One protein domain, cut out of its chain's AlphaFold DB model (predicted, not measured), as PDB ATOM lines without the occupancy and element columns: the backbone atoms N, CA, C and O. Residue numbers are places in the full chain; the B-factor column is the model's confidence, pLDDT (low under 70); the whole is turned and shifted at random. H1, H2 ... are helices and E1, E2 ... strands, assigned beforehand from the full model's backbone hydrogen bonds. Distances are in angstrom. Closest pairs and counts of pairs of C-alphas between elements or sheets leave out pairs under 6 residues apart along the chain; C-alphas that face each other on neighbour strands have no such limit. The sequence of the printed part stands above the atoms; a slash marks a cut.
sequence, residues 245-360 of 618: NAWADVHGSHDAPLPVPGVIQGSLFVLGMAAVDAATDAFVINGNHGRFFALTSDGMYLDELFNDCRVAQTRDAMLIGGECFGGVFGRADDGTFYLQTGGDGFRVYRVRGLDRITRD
ATOM      1  N   ASN A 245     -36.258  -1.414 -52.509       88.94
ATOM      2  CA  ASN A 245     -35.871  -1.655 -51.114       88.94
ATOM      3  C   ASN A 245     -37.027  -2.262 -50.288       88.94
ATOM      4  O   ASN A 245     -37.343  -1.809 -49.191       88.94
ATOM      5  N   ALA A 246     -37.673  -3.290 -50.843       85.38
ATOM      6  CA  ALA A 246     -38.958  -3.819 -50.368       85.38
ATOM      7  C   ALA A 246     -38.949  -4.423 -48.947       85.38
ATOM      8  O   ALA A 246     -40.005  -4.643 -48.360       85.38
ATOM      9  N   TRP A 247     -37.769  -4.707 -48.395       89.19
ATOM     10  CA  TRP A 247     -37.600  -5.361 -47.093       89.19
ATOM     11  C   TRP A 247     -36.736  -4.522 -46.154       89.19
ATOM     12  O   TRP A 247     -35.850  -5.059 -45.496       89.19
ATOM     13  N   ALA A 248     -36.923  -3.204 -46.154       86.94
ATOM     14  CA  ALA A 248     -36.190  -2.296 -45.281       86.94
ATOM     15  C   ALA A 248     -36.424  -2.607 -43.791       86.94
ATOM     16  O   ALA A 248     -37.498  -3.079 -43.410       86.94
ATOM     17  N   ASP A 249     -35.443  -2.258 -42.954       85.19
ATOM     18  CA  ASP A 249     -35.485  -2.408 -41.496       85.19
ATOM     19  C   ASP A 249     -35.473  -3.874 -40.994       85.19
ATOM     20  O   ASP A 249     -35.594  -4.834 -41.762       85.19
ATOM     21  N   VAL A 250     -35.314  -4.060 -39.680       87.50
ATOM     22  CA  VAL A 250     -35.309  -5.362 -38.992       87.50
ATOM     23  C   VAL A 250     -36.593  -6.123 -39.304       87.50
ATOM     24  O   VAL A 250     -36.551  -7.231 -39.833       87.50
ATOM     25  N   HIS A 251     -37.745  -5.497 -39.061       84.69
ATOM     26  CA  HIS A 251     -39.044  -6.147 -39.227       84.69
ATOM     27  C   HIS A 251     -39.345  -6.503 -40.686       84.69
ATOM     28  O   HIS A 251     -39.844  -7.593 -40.946       84.69
ATOM     29  N   GLY A 252     -39.015  -5.624 -41.640       83.56
ATOM     30  CA  GLY A 252     -39.214  -5.915 -43.062       83.56
ATOM     31  C   GLY A 252     -38.330  -7.061 -43.550       83.56
ATOM     32  O   GLY A 252     -38.730  -7.820 -44.431       83.56
ATOM     33  N   SER A 253     -37.154  -7.243 -42.942       87.81
ATOM     34  CA  SER A 253     -36.238  -8.324 -43.306       87.81
ATOM     35  C   SER A 253     -36.758  -9.727 -42.975       87.81
ATOM     36  O   SER A 253     -36.360 -10.677 -43.647       87.81
ATOM     37  N   HIS A 254     -37.654  -9.883 -41.993       86.00
ATOM     38  CA  HIS A 254     -38.186 -11.198 -41.608       86.00
ATOM     39  C   HIS A 254     -39.002 -11.854 -42.731       86.00
ATOM     40  O   HIS A 254     -38.981 -13.075 -42.869       86.00
ATOM     41  N   ASP A 255     -39.640 -11.039 -43.573       84.94
ATOM     42  CA  ASP A 255     -40.397 -11.486 -44.747       84.94
ATOM     43  C   ASP A 255     -39.532 -11.541 -46.025       84.94
ATOM     44  O   ASP A 255     -40.032 -11.808 -47.123       84.94
ATOM     45  N   ALA A 256     -38.226 -11.264 -45.920       84.88
ATOM     46  CA  ALA A 256     -37.328 -11.254 -47.066       84.88
ATOM     47  C   ALA A 256     -36.997 -12.681 -47.535       84.88
ATOM     48  O   ALA A 256     -36.642 -13.535 -46.714       84.88
ATOM     49  N   PRO A 257     -36.991 -12.951 -48.855       85.31
ATOM     50  CA  PRO A 257     -36.545 -14.238 -49.372       85.31
ATOM     51  C   PRO A 257     -35.064 -14.482 -49.047       85.31
ATOM     52  O   PRO A 257     -34.338 -13.584 -48.599       85.31
ATOM     53  N   LEU A 258     -34.596 -15.707 -49.304       87.31
ATOM     54  CA  LEU A 258     -33.165 -16.017 -49.302       87.31
ATOM     55  C   LEU A 258     -32.391 -15.041 -50.213       87.31
ATOM     56  O   LEU A 258     -32.973 -14.504 -51.161       87.31
ATOM     57  N   PRO A 259     -31.108 -14.774 -49.915       86.06
ATOM     58  CA  PRO A 259     -30.356 -13.716 -50.577       86.06
ATOM     59  C   PRO A 259     -30.261 -13.929 -52.089       86.06
ATOM     60  O   PRO A 259     -29.962 -15.022 -52.568       86.06
ATOM     61  N   VAL A 260     -30.468 -12.840 -52.829       85.81
ATOM     62  CA  VAL A 260     -30.275 -12.766 -54.282       85.81
ATOM     63  C   VAL A 260     -29.267 -11.648 -54.582       85.81
ATOM     64  O   VAL A 260     -29.386 -10.563 -53.992       85.81
ATOM     65  N   PRO A 261     -28.282 -11.867 -55.474       82.56
ATOM     66  CA  PRO A 261     -27.349 -10.820 -55.887       82.56
ATOM     67  C   PRO A 261     -28.065  -9.580 -56.437       82.56
ATOM     68  O   PRO A 261     -29.030  -9.701 -57.194       82.56
ATOM     69  N   GLY A 262     -27.613  -8.384 -56.048       82.62
ATOM     70  CA  GLY A 262     -28.210  -7.109 -56.477       82.62
ATOM     71  C   GLY A 262     -29.516  -6.713 -55.772       82.62
ATOM     72  O   GLY A 262     -30.011  -5.601 -55.972       82.62
ATOM     73  N   VAL A 263     -30.074  -7.587 -54.926       89.81
ATOM     74  CA  VAL A 263     -31.289  -7.313 -54.148       89.81
ATOM     75  C   VAL A 263     -30.914  -6.884 -52.731       89.81
ATOM     76  O   VAL A 263     -30.355  -7.670 -51.962       89.81
ATOM     77  N   ILE A 264     -31.260  -5.640 -52.389       92.19
ATOM     78  CA  ILE A 264     -31.086  -5.080 -51.044       92.19
ATOM     79  C   ILE A 264     -32.181  -5.633 -50.131       92.19
ATOM     80  O   ILE A 264     -33.361  -5.643 -50.488       92.19
ATOM     81  N   GLN A 265     -31.782  -6.113 -48.956       90.06
ATOM     82  CA  GLN A 265     -32.679  -6.715 -47.971       90.06
ATOM     83  C   GLN A 265     -32.266  -6.301 -46.562       90.06
ATOM     84  O   GLN A 265     -31.079  -6.301 -46.232       90.06
ATOM     85  N   GLY A 266     -33.250  -5.978 -45.726       91.12
ATOM     86  CA  GLY A 266     -33.042  -5.596 -44.336       91.12
ATOM     87  C   GLY A 266     -32.184  -4.354 -44.175       91.12
ATOM     88  O   GLY A 266     -31.367  -4.341 -43.268       91.12
ATOM     89  N   SER A 267     -32.290  -3.357 -45.059       92.88
ATOM     90  CA  SER A 267     -31.460  -2.149 -44.985       92.88
ATOM     91  C   SER A 267     -31.627  -1.456 -43.628       92.88
ATOM     92  O   SER A 267     -32.740  -1.031 -43.305       92.88
ATOM     93  N   LEU A 268     -30.540  -1.337 -42.863       91.19
ATOM     94  CA  LEU A 268     -30.535  -0.706 -41.545       91.19
ATOM     95  C   LEU A 268     -29.889   0.682 -41.615       91.19
ATOM     96  O   LEU A 268     -30.595   1.672 -41.654       91.19
ATOM     97  N   PHE A 269     -28.565   0.787 -41.695       91.94
ATOM     98  CA  PHE A 269     -27.822   2.047 -41.617       91.94
ATOM     99  C   PHE A 269     -27.197   2.397 -42.965       91.94
ATOM    100  O   PHE A 269     -26.708   1.514 -43.665       91.94
ATOM    101  N   VAL A 270     -27.080   3.692 -43.270       94.00
ATOM    102  CA  VAL A 270     -26.028   4.166 -44.181       94.00
ATOM    103  C   VAL A 270     -24.763   4.365 -43.349       94.00
ATOM    104  O   VAL A 270     -24.719   5.210 -42.459       94.00
ATOM    105  N   LEU A 271     -23.726   3.572 -43.613       94.25
ATOM    106  CA  LEU A 271     -22.496   3.561 -42.812       94.25
ATOM    107  C   LEU A 271     -21.560   4.733 -43.128       94.25
ATOM    108  O   LEU A 271     -20.567   4.934 -42.438       94.25
ATOM    109  N   GLY A 272     -21.859   5.500 -44.170       94.06
ATOM    110  CA  GLY A 272     -21.130   6.697 -44.561       94.06
ATOM    111  C   GLY A 272     -20.977   6.801 -46.070       94.06
ATOM    112  O   GLY A 272     -21.241   5.850 -46.810       94.06
ATOM    113  N   MET A 273     -20.522   7.970 -46.514       94.75
ATOM    114  CA  MET A 273     -20.242   8.276 -47.916       94.75
ATOM    115  C   MET A 273     -18.761   8.610 -48.116       94.75
ATOM    116  O   MET A 273     -18.141   9.296 -47.290       94.75
ATOM    117  N   ALA A 274     -18.190   8.113 -49.213       94.69
ATOM    118  CA  ALA A 274     -16.784   8.273 -49.547       94.69
ATOM    119  C   ALA A 274     -16.579   8.537 -51.041       94.69
ATOM    120  O   ALA A 274     -17.002   7.744 -51.877       94.69
ATOM    121  N   ALA A 275     -15.859   9.611 -51.366       94.06
ATOM    122  CA  ALA A 275     -15.586  10.007 -52.743       94.06
ATOM    123  C   ALA A 275     -14.887   8.897 -53.539       94.06
ATOM    124  O   ALA A 275     -13.806   8.437 -53.154       94.06
ATOM    125  N   VAL A 276     -15.479   8.527 -54.674       93.50
ATOM    126  CA  VAL A 276     -14.863   7.654 -55.690       93.50
ATOM    127  C   VAL A 276     -14.362   8.464 -56.881       93.50
ATOM    128  O   VAL A 276     -13.337   8.126 -57.464       93.50
ATOM    129  N   ASP A 277     -15.003   9.600 -57.157       89.94
ATOM    130  CA  ASP A 277     -14.554  10.602 -58.119       89.94
ATOM    131  C   ASP A 277     -14.938  12.029 -57.659       89.94
ATOM    132  O   ASP A 277     -15.323  12.264 -56.504       89.94
ATOM    133  N   ALA A 278     -14.790  13.013 -58.549       87.69
ATOM    134  CA  ALA A 278     -15.084  14.414 -58.252       87.69
ATOM    135  C   ALA A 278     -16.570  14.684 -57.941       87.69
ATOM    136  O   ALA A 278     -16.858  15.582 -57.152       87.69
ATOM    137  N   ALA A 279     -17.489  13.919 -58.529       85.00
ATOM    138  CA  ALA A 279     -18.929  14.158 -58.490       85.00
ATOM    139  C   ALA A 279     -19.708  13.107 -57.685       85.00
ATOM    140  O   ALA A 279     -20.900  13.282 -57.446       85.00
ATOM    141  N   THR A 280     -19.088  11.988 -57.307       90.88
ATOM    142  CA  THR A 280     -19.808  10.835 -56.761       90.88
ATOM    143  C   THR A 280     -19.091  10.178 -55.609       90.88
ATOM    144  O   THR A 280     -17.860  10.090 -55.548       90.88
ATOM    145  N   ASP A 281     -19.920   9.701 -54.693       94.88
ATOM    146  CA  ASP A 281     -19.527   8.946 -53.525       94.88
ATOM    147  C   ASP A 281     -19.975   7.496 -53.689       94.88
ATOM    148  O   ASP A 281     -21.047   7.228 -54.227       94.88
ATOM    149  N   ALA A 282     -19.173   6.555 -53.205       96.62
ATOM    150  CA  ALA A 282     -19.689   5.254 -52.813       96.62
ATOM    151  C   ALA A 282     -20.238   5.360 -51.390       96.62
ATOM    152  O   ALA A 282     -19.668   6.054 -50.543       96.62
ATOM    153  N   PHE A 283     -21.315   4.641 -51.115       96.88
ATOM    154  CA  PHE A 283     -21.847   4.472 -49.774       96.88
ATOM    155  C   PHE A 283     -22.177   3.008 -49.520       96.88
ATOM    156  O   PHE A 283     -22.423   2.239 -50.452       96.88
ATOM    157  N   VAL A 284     -22.135   2.620 -48.248       97.12
ATOM    158  CA  VAL A 284     -22.387   1.244 -47.818       97.12
ATOM    159  C   VAL A 284     -23.598   1.215 -46.900       97.12
ATOM    160  O   VAL A 284     -23.688   2.015 -45.969       97.12
ATOM    161  N   ILE A 285     -24.502   0.275 -47.155       96.00
ATOM    162  CA  ILE A 285     -25.648  -0.044 -46.304       96.00
ATOM    163  C   ILE A 285     -25.393  -1.392 -45.634       96.00
ATOM    164  O   ILE A 285     -25.024  -2.336 -46.328       96.00
ATOM    165  N   ASN A 286     -25.613  -1.535 -44.327       94.06
ATOM    166  CA  ASN A 286     -25.686  -2.869 -43.716       94.06
ATOM    167  C   ASN A 286     -27.113  -3.434 -43.776       94.06
ATOM    168  O   ASN A 286     -28.104  -2.717 -43.631       94.06
ATOM    169  N   GLY A 287     -27.201  -4.740 -43.999       93.50
ATOM    170  CA  GLY A 287     -28.433  -5.514 -43.991       93.50
ATOM    171  C   GLY A 287     -28.591  -6.303 -42.697       93.50
ATOM    172  O   GLY A 287     -27.615  -6.836 -42.170       93.50
ATOM    173  N   ASN A 288     -29.827  -6.446 -42.218       92.88
ATOM    174  CA  ASN A 288     -30.140  -7.131 -40.963       92.88
ATOM    175  C   ASN A 288     -29.590  -8.563 -40.879       92.88
ATOM    176  O   ASN A 288     -29.246  -9.016 -39.801       92.88
ATOM    177  N   HIS A 289     -29.467  -9.279 -41.999       92.75
ATOM    178  CA  HIS A 289     -28.941 -10.651 -42.024       92.75
ATOM    179  C   HIS A 289     -27.442 -10.742 -42.362       92.75
ATOM    180  O   HIS A 289     -26.965 -11.801 -42.767       92.75
ATOM    181  N   GLY A 290     -26.689  -9.650 -42.221       91.38
ATOM    182  CA  GLY A 290     -25.223  -9.659 -42.270       91.38
ATOM    183  C   GLY A 290     -24.594  -9.336 -43.625       91.38
ATOM    184  O   GLY A 290     -23.398  -9.056 -43.662       91.38
ATOM    185  N   ARG A 291     -25.375  -9.301 -44.717       94.06
ATOM    186  CA  ARG A 291     -24.938  -8.766 -46.024       94.06
ATOM    187  C   ARG A 291     -24.897  -7.249 -45.989       94.06
ATOM    188  O   ARG A 291     -25.812  -6.621 -45.466       94.06
ATOM    189  N   PHE A 292     -23.849  -6.655 -46.542       96.19
ATOM    190  CA  PHE A 292     -23.734  -5.210 -46.723       96.19
ATOM    191  C   PHE A 292     -23.773  -4.906 -48.222       96.19
ATOM    192  O   PHE A 292     -23.338  -5.717 -49.034       96.19
ATOM    193  N   PHE A 293     -24.281  -3.741 -48.603       97.25
ATOM    194  CA  PHE A 293     -24.525  -3.362 -49.992       97.25
ATOM    195  C   PHE A 293     -23.789  -2.065 -50.305       97.25
ATOM    196  O   PHE A 293     -23.949  -1.083 -49.583       97.25
ATOM    197  N   ALA A 294     -22.990  -2.059 -51.368       97.19
ATOM    198  CA  ALA A 294     -22.283  -0.882 -51.852       97.19
ATOM    199  C   ALA A 294     -23.014  -0.290 -53.060       97.19
ATOM    200  O   ALA A 294     -23.352  -1.000 -54.009       97.19
ATOM    201  N   LEU A 295     -23.257   1.017 -53.021       97.06
ATOM    202  CA  LEU A 295     -23.915   1.766 -54.087       97.06
ATOM    203  C   LEU A 295     -23.190   3.090 -54.331       97.06
ATOM    204  O   LEU A 295     -22.460   3.577 -53.467       97.06
ATOM    205  N   THR A 296     -23.416   3.697 -55.491       95.94
ATOM    206  CA  THR A 296     -23.007   5.073 -55.777       95.94
ATOM    207  C   THR A 296     -24.097   6.073 -55.401       95.94
ATOM    208  O   THR A 296     -25.292   5.787 -55.496       95.94
ATOM    209  N   SER A 297     -23.703   7.288 -55.022       95.00
ATOM    210  CA  SER A 297     -24.614   8.379 -54.655       95.00
ATOM    211  C   SER A 297     -25.537   8.832 -55.794       95.00
ATOM    212  O   SER A 297     -26.544   9.486 -55.537       95.00
ATOM    213  N   ASP A 298     -25.227   8.481 -57.045       92.75
ATOM    214  CA  ASP A 298     -26.069   8.697 -58.229       92.75
ATOM    215  C   ASP A 298     -26.964   7.490 -58.588       92.75
ATOM    216  O   ASP A 298     -27.639   7.512 -59.616       92.75
ATOM    217  N   GLY A 299     -27.039   6.480 -57.715       93.00
ATOM    218  CA  GLY A 299     -28.092   5.462 -57.735       93.00
ATOM    219  C   GLY A 299     -27.728   4.142 -58.415       93.00
ATOM    220  O   GLY A 299     -28.633   3.376 -58.749       93.00
ATOM    221  N   MET A 300     -26.440   3.847 -58.616       92.69
ATOM    222  CA  MET A 300     -25.990   2.577 -59.197       92.69
ATOM    223  C   MET A 300     -25.581   1.583 -58.110       92.69
ATOM    224  O   MET A 300     -24.840   1.916 -57.187       92.69
ATOM    225  N   TYR A 301     -26.032   0.337 -58.241       94.56
ATOM    226  CA  TYR A 301     -25.541  -0.763 -57.415       94.56
ATOM    227  C   TYR A 301     -24.128  -1.156 -57.843       94.56
ATOM    228  O   TYR A 301     -23.873  -1.328 -59.036       94.56
ATOM    229  N   LEU A 302     -23.222  -1.291 -56.875       94.44
ATOM    230  CA  LEU A 302     -21.837  -1.682 -57.121       94.44
ATOM    231  C   LEU A 302     -21.626  -3.161 -56.813       94.44
ATOM    232  O   LEU A 302     -21.271  -3.921 -57.709       94.44
ATOM    233  N   ASP A 303     -21.820  -3.556 -55.554       94.44
ATOM    234  CA  ASP A 303     -21.536  -4.917 -55.096       94.44
ATOM    235  C   ASP A 303     -22.167  -5.200 -53.721       94.44
ATOM    236  O   ASP A 303     -22.728  -4.313 -53.067       94.44
ATOM    237  N   GLU A 304     -22.029  -6.435 -53.254       94.00
ATOM    238  CA  GLU A 304     -22.305  -6.856 -51.884       94.00
ATOM    239  C   GLU A 304     -21.038  -7.289 -51.145       94.00
ATOM    240  O   GLU A 304     -20.063  -7.766 -51.722       94.00
ATOM    241  N   LEU A 305     -21.063  -7.140 -49.825       94.12
ATOM    242  CA  LEU A 305     -20.016  -7.590 -48.921       94.12
ATOM    243  C   LEU A 305     -20.633  -8.556 -47.905       94.12
ATOM    244  O   LEU A 305     -21.746  -8.325 -47.434       94.12
ATOM    245  N   PHE A 306     -19.857  -9.566 -47.504       93.62
ATOM    246  CA  PHE A 306     -20.202 -10.549 -46.466       93.62
ATOM    247  C   PHE A 306     -21.332 -11.526 -46.822       93.62
ATOM    248  O   PHE A 306     -22.060 -11.363 -47.796       93.62
ATOM    249  N   ASN A 307     -21.438 -12.587 -46.024       90.69
ATOM    250  CA  ASN A 307     -22.411 -13.657 -46.205       90.69
ATOM    251  C   ASN A 307     -23.703 -13.364 -45.437       90.69
ATOM    252  O   ASN A 307     -23.670 -12.869 -44.311       90.69
ATOM    253  N   ASP A 308     -24.835 -13.770 -46.012       90.44
ATOM    254  CA  ASP A 308     -26.108 -13.807 -45.290       90.44
ATOM    255  C   ASP A 308     -26.080 -14.941 -44.258       90.44
ATOM    256  O   ASP A 308     -25.773 -16.094 -44.587       90.44
ATOM    257  N   CYS A 309     -26.408 -14.626 -43.007       90.25
ATOM    258  CA  CYS A 309     -26.334 -15.571 -41.898       90.25
ATOM    259  C   CYS A 309     -27.285 -16.772 -42.038       90.25
ATOM    260  O   CYS A 309     -27.047 -17.799 -41.406       90.25
ATOM    261  N   ARG A 310     -28.317 -16.684 -42.888       87.38
ATOM    262  CA  ARG A 310     -29.295 -17.759 -43.125       87.38
ATOM    263  C   ARG A 310     -28.762 -18.864 -44.036       87.38
ATOM    264  O   ARG A 310     -29.301 -19.968 -44.027       87.38
ATOM    265  N   VAL A 311     -27.731 -18.574 -44.835       87.19
ATOM    266  CA  VAL A 311     -27.135 -19.529 -45.793       87.19
ATOM    267  C   VAL A 311     -25.637 -19.740 -45.590       87.19
ATOM    268  O   VAL A 311     -25.055 -20.629 -46.213       87.19
ATOM    269  N   ALA A 312     -24.998 -18.945 -44.730       83.81
ATOM    270  CA  ALA A 312     -23.594 -19.112 -44.392       83.81
ATOM    271  C   ALA A 312     -23.336 -20.499 -43.782       83.81
ATOM    272  O   ALA A 312     -23.966 -20.897 -42.805       83.81
ATOM    273  N   GLN A 313     -22.373 -21.226 -44.348       81.31
ATOM    274  CA  GLN A 313     -21.988 -22.561 -43.876       81.31
ATOM    275  C   GLN A 313     -20.819 -22.521 -42.883       81.31
ATOM    276  O   GLN A 313     -20.596 -23.476 -42.140       81.31
ATOM    277  N   THR A 314     -20.066 -21.419 -42.863       83.75
ATOM    278  CA  THR A 314     -18.854 -21.243 -42.060       83.75
ATOM    279  C   THR A 314     -18.957 -20.009 -41.171       83.75
ATOM    280  O   THR A 314     -19.434 -18.951 -41.577       83.75
ATOM    281  N   ARG A 315     -18.467 -20.139 -39.933       84.81
ATOM    282  CA  ARG A 315     -18.279 -19.012 -39.009       84.81
ATOM    283  C   ARG A 315     -16.882 -18.426 -39.206       84.81
ATOM    284  O   ARG A 315     -15.981 -18.694 -38.417       84.81
ATOM    285  N   ASP A 316     -16.700 -17.673 -40.282       88.69
ATOM    286  CA  ASP A 316     -15.433 -17.015 -40.618       88.69
ATOM    287  C   ASP A 316     -15.553 -15.479 -40.592       88.69
ATOM    288  O   ASP A 316     -16.546 -14.914 -40.127       88.69
ATOM    289  N   ALA A 317     -14.511 -14.784 -41.062       88.31
ATOM    290  CA  ALA A 317     -14.497 -13.325 -41.121       88.31
ATOM    291  C   ALA A 317     -15.640 -12.755 -41.982       88.31
ATOM    292  O   ALA A 317     -16.091 -11.643 -41.723       88.31
ATOM    293  N   MET A 318     -16.143 -13.521 -42.953       90.38
ATOM    294  CA  MET A 318     -17.211 -13.105 -43.855       90.38
ATOM    295  C   MET A 318     -18.611 -13.293 -43.262       90.38
ATOM    296  O   MET A 318     -19.572 -12.804 -43.847       90.38
ATOM    297  N   LEU A 319     -18.749 -13.952 -42.106       90.75
ATOM    298  CA  LEU A 319     -20.008 -14.017 -41.366       90.75
ATOM    299  C   LEU A 319     -20.049 -12.924 -40.291       90.75
ATOM    300  O   LEU A 319     -19.417 -13.055 -39.236       90.75
ATOM    301  N   ILE A 320     -20.806 -11.856 -40.551       91.31
ATOM    302  CA  ILE A 320     -21.051 -10.797 -39.559       91.31
ATOM    303  C   ILE A 320     -22.132 -11.233 -38.563       91.31
ATOM    304  O   ILE A 320     -21.923 -11.102 -37.363       91.31
ATOM    305  N   GLY A 321     -23.221 -11.837 -39.052       88.94
ATOM    306  CA  GLY A 321     -24.347 -12.302 -38.237       88.94
ATOM    307  C   GLY A 321     -25.646 -11.550 -38.533       88.94
ATOM    308  O   GLY A 321     -25.680 -10.696 -39.416       88.94
ATOM    309  N   GLY A 322     -26.714 -11.913 -37.819       88.56
ATOM    310  CA  GLY A 322     -27.960 -11.141 -37.810       88.56
ATOM    311  C   GLY A 322     -27.847  -9.909 -36.907       88.56
ATOM    312  O   GLY A 322     -26.973  -9.881 -36.044       88.56
ATOM    313  N   GLU A 323     -28.714  -8.913 -37.104       87.94
ATOM    314  CA  GLU A 323     -28.831  -7.725 -36.247       87.94
ATOM    315  C   GLU A 323     -27.487  -7.006 -36.026       87.94
ATOM    316  O   GLU A 323     -27.135  -6.571 -34.932       87.94
ATOM    317  N   CYS A 324     -26.691  -6.883 -37.091       88.38
ATOM    318  CA  CYS A 324     -25.364  -6.271 -37.052       88.38
ATOM    319  C   CYS A 324     -25.433  -4.734 -36.957       88.38
ATOM    320  O   CYS A 324     -25.018  -4.022 -37.877       88.38
ATOM    321  N   PHE A 325     -25.989  -4.221 -35.858       89.12
ATOM    322  CA  PHE A 325     -26.284  -2.807 -35.648       89.12
ATOM    323  C   PHE A 325     -25.021  -1.943 -35.579       89.12
ATOM    324  O   PHE A 325     -24.062  -2.268 -34.877       89.12
ATOM    325  N   GLY A 326     -25.044  -0.818 -36.298       88.56
ATOM    326  CA  GLY A 326     -23.933   0.124 -36.374       88.56
ATOM    327  C   GLY A 326     -22.855  -0.239 -37.400       88.56
ATOM    328  O   GLY A 326     -23.056  -1.038 -38.316       88.56
ATOM    329  N   GLY A 327     -21.693   0.391 -37.240       90.88
ATOM    330  CA  GLY A 327     -20.571   0.327 -38.177       90.88
ATOM    331  C   GLY A 327     -20.186   1.708 -38.699       90.88
ATOM    332  O   GLY A 327     -20.801   2.698 -38.331       90.88
ATOM    333  N   VAL A 328     -19.148   1.789 -39.532       93.00
ATOM    334  CA  VAL A 328     -18.766   3.032 -40.229       93.00
ATOM    335  C   VAL A 328     -18.002   2.709 -41.504       93.00
ATOM    336  O   VAL A 328     -17.176   1.799 -41.528       93.00
ATOM    337  N   PHE A 329     -18.242   3.480 -42.554       96.00
ATOM    338  CA  PHE A 329     -17.558   3.417 -43.834       96.00
ATOM    339  C   PHE A 329     -17.021   4.796 -44.219       96.00
ATOM    340  O   PHE A 329     -17.643   5.833 -43.982       96.00
ATOM    341  N   GLY A 330     -15.844   4.820 -44.833       95.81
ATOM    342  CA  GLY A 330     -15.240   6.060 -45.291       95.81
ATOM    343  C   GLY A 330     -13.949   5.837 -46.060       95.81
ATOM    344  O   GLY A 330     -13.434   4.721 -46.150       95.81
ATOM    345  N   ARG A 331     -13.388   6.940 -46.553       96.44
ATOM    346  CA  ARG A 331     -12.066   7.001 -47.177       96.44
ATOM    347  C   ARG A 331     -11.156   7.889 -46.336       96.44
ATOM    348  O   ARG A 331     -11.558   8.991 -45.979       96.44
ATOM    349  N   ALA A 332      -9.976   7.387 -45.993       95.81
ATOM    350  CA  ALA A 332      -8.938   8.161 -45.324       95.81
ATOM    351  C   ALA A 332      -8.218   9.092 -46.311       95.81
ATOM    352  O   ALA A 332      -8.265   8.871 -47.524       95.81
ATOM    353  N   ASP A 333      -7.503  10.090 -45.792       94.69
ATOM    354  CA  ASP A 333      -6.733  11.051 -46.598       94.69
ATOM    355  C   ASP A 333      -5.620  10.371 -47.421       94.69
ATOM    356  O   ASP A 333      -5.236  10.864 -48.480       94.69
ATOM    357  N   ASP A 334      -5.145   9.195 -46.986       93.06
ATOM    358  CA  ASP A 334      -4.206   8.350 -47.741       93.06
ATOM    359  C   ASP A 334      -4.848   7.625 -48.946       93.06
ATOM    360  O   ASP A 334      -4.177   6.910 -49.691       93.06
ATOM    361  N   GLY A 335      -6.157   7.804 -49.144       94.31
ATOM    362  CA  GLY A 335      -6.942   7.215 -50.218       94.31
ATOM    363  C   GLY A 335      -7.529   5.837 -49.906       94.31
ATOM    364  O   GLY A 335      -8.307   5.337 -50.720       94.31
ATOM    365  N   THR A 336      -7.213   5.236 -48.759       96.19
ATOM    366  CA  THR A 336      -7.685   3.904 -48.364       96.19
ATOM    367  C   THR A 336      -9.133   3.940 -47.890       96.19
ATOM    368  O   THR A 336      -9.513   4.769 -47.063       96.19
ATOM    369  N   PHE A 337      -9.942   2.992 -48.366       97.62
ATOM    370  CA  PHE A 337     -11.304   2.787 -47.880       97.62
ATOM    371  C   PHE A 337     -11.314   1.829 -46.689       97.62
ATOM    372  O   PHE A 337     -10.790   0.713 -46.774       97.62
ATOM    373  N   TYR A 338     -11.948   2.253 -45.600       96.62
ATOM    374  CA  TYR A 338     -12.112   1.456 -44.390       96.62
ATOM    375  C   TYR A 338     -13.588   1.224 -44.092       96.62
ATOM    376  O   TYR A 338     -14.428   2.096 -44.313       96.62
ATOM    377  N   LEU A 339     -13.880   0.040 -43.562       95.50
ATOM    378  CA  LEU A 339     -15.199  -0.377 -43.115       95.50
ATOM    379  C   LEU A 339     -15.074  -1.011 -41.731       95.50
ATOM    380  O   LEU A 339     -14.299  -1.945 -41.554       95.50
ATOM    381  N   GLN A 340     -15.856  -0.541 -40.772       93.00
ATOM    382  CA  GLN A 340     -16.105  -1.224 -39.509       93.00
ATOM    383  C   GLN A 340     -17.511  -1.798 -39.535       93.00
ATOM    384  O   GLN A 340     -18.459  -1.100 -39.899       93.00
ATOM    385  N   THR A 341     -17.645  -3.051 -39.126       91.75
ATOM    386  CA  THR A 341     -18.951  -3.696 -38.970       91.75
ATOM    387  C   THR A 341     -19.550  -3.382 -37.606       91.75
ATOM    388  O   THR A 341     -18.818  -3.139 -36.647       91.75
ATOM    389  N   GLY A 342     -20.877  -3.419 -37.523       85.75
ATOM    390  CA  GLY A 342     -21.611  -3.488 -36.263       85.75
ATOM    391  C   GLY A 342     -21.601  -4.882 -35.620       85.75
ATOM    392  O   GLY A 342     -20.896  -5.784 -36.091       85.75
ATOM    393  N   GLY A 343     -22.420  -5.055 -34.578       79.62
ATOM    394  CA  GLY A 343     -22.606  -6.316 -33.843       79.62
ATOM    395  C   GLY A 343     -21.458  -6.685 -32.890       79.62
ATOM    396  O   GLY A 343     -20.581  -5.869 -32.606       79.62
ATOM    397  N   ASP A 344     -21.440  -7.944 -32.441       63.84
ATOM    398  CA  ASP A 344     -20.671  -8.468 -31.290       63.84
ATOM    399  C   ASP A 344     -19.125  -8.443 -31.396       63.84
ATOM    400  O   ASP A 344     -18.433  -9.127 -30.640       63.84
ATOM    401  N   GLY A 345     -18.520  -7.698 -32.326       68.00
ATOM    402  CA  GLY A 345     -17.058  -7.709 -32.449       68.00
ATOM    403  C   GLY A 345     -16.378  -6.612 -33.258       68.00
ATOM    404  O   GLY A 345     -15.197  -6.789 -33.546       68.00
ATOM    405  N   PHE A 346     -17.077  -5.537 -33.654       80.62
ATOM    406  CA  PHE A 346     -16.516  -4.342 -34.318       80.62
ATOM    407  C   PHE A 346     -15.289  -4.600 -35.214       80.62
ATOM    408  O   PHE A 346     -14.183  -4.109 -34.975       80.62
ATOM    409  N   ARG A 347     -15.463  -5.414 -36.260       89.12
ATOM    410  CA  ARG A 347     -14.353  -5.829 -37.129       89.12
ATOM    411  C   ARG A 347     -14.018  -4.720 -38.117       89.12
ATOM    412  O   ARG A 347     -14.917  -4.181 -38.757       89.12
ATOM    413  N   VAL A 348     -12.726  -4.431 -38.286       92.06
ATOM    414  CA  VAL A 348     -12.225  -3.422 -39.231       92.06
ATOM    415  C   VAL A 348     -11.659  -4.089 -40.483       92.06
ATOM    416  O   VAL A 348     -10.776  -4.943 -40.414       92.06
ATOM    417  N   TYR A 349     -12.139  -3.643 -41.637       94.25
ATOM    418  CA  TYR A 349     -11.751  -4.095 -42.962       94.25
ATOM    419  C   TYR A 349     -11.192  -2.941 -43.780       94.25
ATOM    420  O   TYR A 349     -11.645  -1.800 -43.692       94.25
ATOM    421  N   ARG A 350     -10.246  -3.276 -44.655       95.00
ATOM    422  CA  ARG A 350      -9.900  -2.441 -45.801       95.00
ATOM    423  C   ARG A 350     -10.727  -2.894 -46.999       95.00
ATOM    424  O   ARG A 350     -10.608  -4.046 -47.412       95.00
ATOM    425  N   VAL A 351     -11.484  -1.977 -47.591       96.12
ATOM    426  CA  VAL A 351     -12.240  -2.213 -48.828       96.12
ATOM    427  C   VAL A 351     -11.342  -1.882 -50.023       96.12
ATOM    428  O   VAL A 351     -10.597  -0.902 -50.007       96.12
ATOM    429  N   ARG A 352     -11.339  -2.734 -51.051       95.44
ATOM    430  CA  ARG A 352     -10.500  -2.582 -52.253       95.44
ATOM    431  C   ARG A 352     -11.382  -2.531 -53.497       95.44
ATOM    432  O   ARG A 352     -12.445  -3.134 -53.494       95.44
ATOM    433  N   GLY A 353     -10.918  -1.870 -54.557       94.12
ATOM    434  CA  GLY A 353     -11.586  -1.866 -55.862       94.12
ATOM    435  C   GLY A 353     -12.487  -0.656 -56.101       94.12
ATOM    436  O   GLY A 353     -12.677  -0.287 -57.254       94.12
ATOM    437  N   LEU A 354     -12.959   0.021 -55.046       94.75
ATOM    438  CA  LEU A 354     -13.734   1.267 -55.178       94.75
ATOM    439  C   LEU A 354     -12.928   2.399 -55.839       94.75
ATOM    440  O   LEU A 354     -13.493   3.262 -56.499       94.75
ATOM    441  N   ASP A 355     -11.600   2.364 -55.717       90.94
ATOM    442  CA  ASP A 355     -10.648   3.252 -56.396       90.94
ATOM    443  C   ASP A 355     -10.528   2.997 -57.910       90.94
ATOM    444  O   ASP A 355      -9.882   3.769 -58.614       90.94
ATOM    445  N   ARG A 356     -11.128   1.912 -58.410       91.69
ATOM    446  CA  ARG A 356     -11.064   1.480 -59.815       91.69
ATOM    447  C   ARG A 356     -12.400   1.608 -60.537       91.69
ATOM    448  O   ARG A 356     -12.524   1.124 -61.659       91.69
ATOM    449  N   ILE A 357     -13.399   2.211 -59.896       91.00
ATOM    450  CA  ILE A 357     -14.695   2.464 -60.522       91.00
ATOM    451  C   ILE A 357     -14.482   3.430 -61.689       91.00
ATOM    452  O   ILE A 357     -13.886   4.494 -61.534       91.00
ATOM    453  N   THR A 358     -14.976   3.050 -62.862       86.88
ATOM    454  CA  THR A 358     -14.923   3.866 -64.076       86.88
ATOM    455  C   THR A 358     -16.327   4.234 -64.517       86.88
ATOM    456  O   THR A 358     -17.226   3.393 -64.487       86.88
ATOM    457  N   ARG A 359     -16.505   5.474 -64.974       85.50
ATOM    458  CA  ARG A 359     -17.758   5.926 -65.579       85.50
ATOM    459  C   ARG A 359     -17.771   5.625 -67.066       85.50
ATOM    460  O   ARG A 359     -16.793   5.900 -67.757       85.50
ATOM    461  N   ASP A 360     -18.913   5.146 -67.532       84.12
ATOM    462  CA  ASP A 360     -19.250   5.107 -68.947       84.12
ATOM    463  C   ASP A 360     -20.568   5.858 -69.168       84.12
ATOM    464  O   ASP A 360     -21.397   5.966 -68.260       84.12
TER     465      ASP A 360
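This is residues 245 to 360 of the 618 residues of an uncharacterized protein of Planctomycetes bacterium (UniProt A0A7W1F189). With little regular structure, the domain is a small sandwich: the sheet E1-E2-E3-E4 faces the sheet E5-E6-E7, closest along E1 and E5, with short H1 at one end. The printed part has 116 residues, ordered H1, then E1 to E7; both sheets are antiparallel meanders, each strand the antiparallel neighbour of the one before. It is mostly strand, with only 45 residues in named elements, and compact: radius of gyration of the C-alphas 13.8 A, spans 38, 29 and 21 A.

H1, residues 249 to 253, only grazes the first sheet; its O i to N i+4 pair is within hydrogen-bond range. E1, residues 267 to 275, and E2, residues 281 to 287, form a hairpin, N 271 and O 284 being 2.8 A apart. The closest C-alphas of E1 and E5, residues 327 to 331, are those of Leu 271 and Val 328, 4.6 A apart.

E1 begins at C-alpha 267 (-31.460, -2.149, -44.985) and is 21.4 A long. E3 is residues 292 to 296, E4 301 to 305, E6 337 to 341. E7, residues 348 to 351, ends at C-alpha 351 (-12.240, -2.213, -48.828).

The printed part has no cut. The links H1 to E1 and E4 to E5 are long. Residues 344 to 345 are under pLDDT 70.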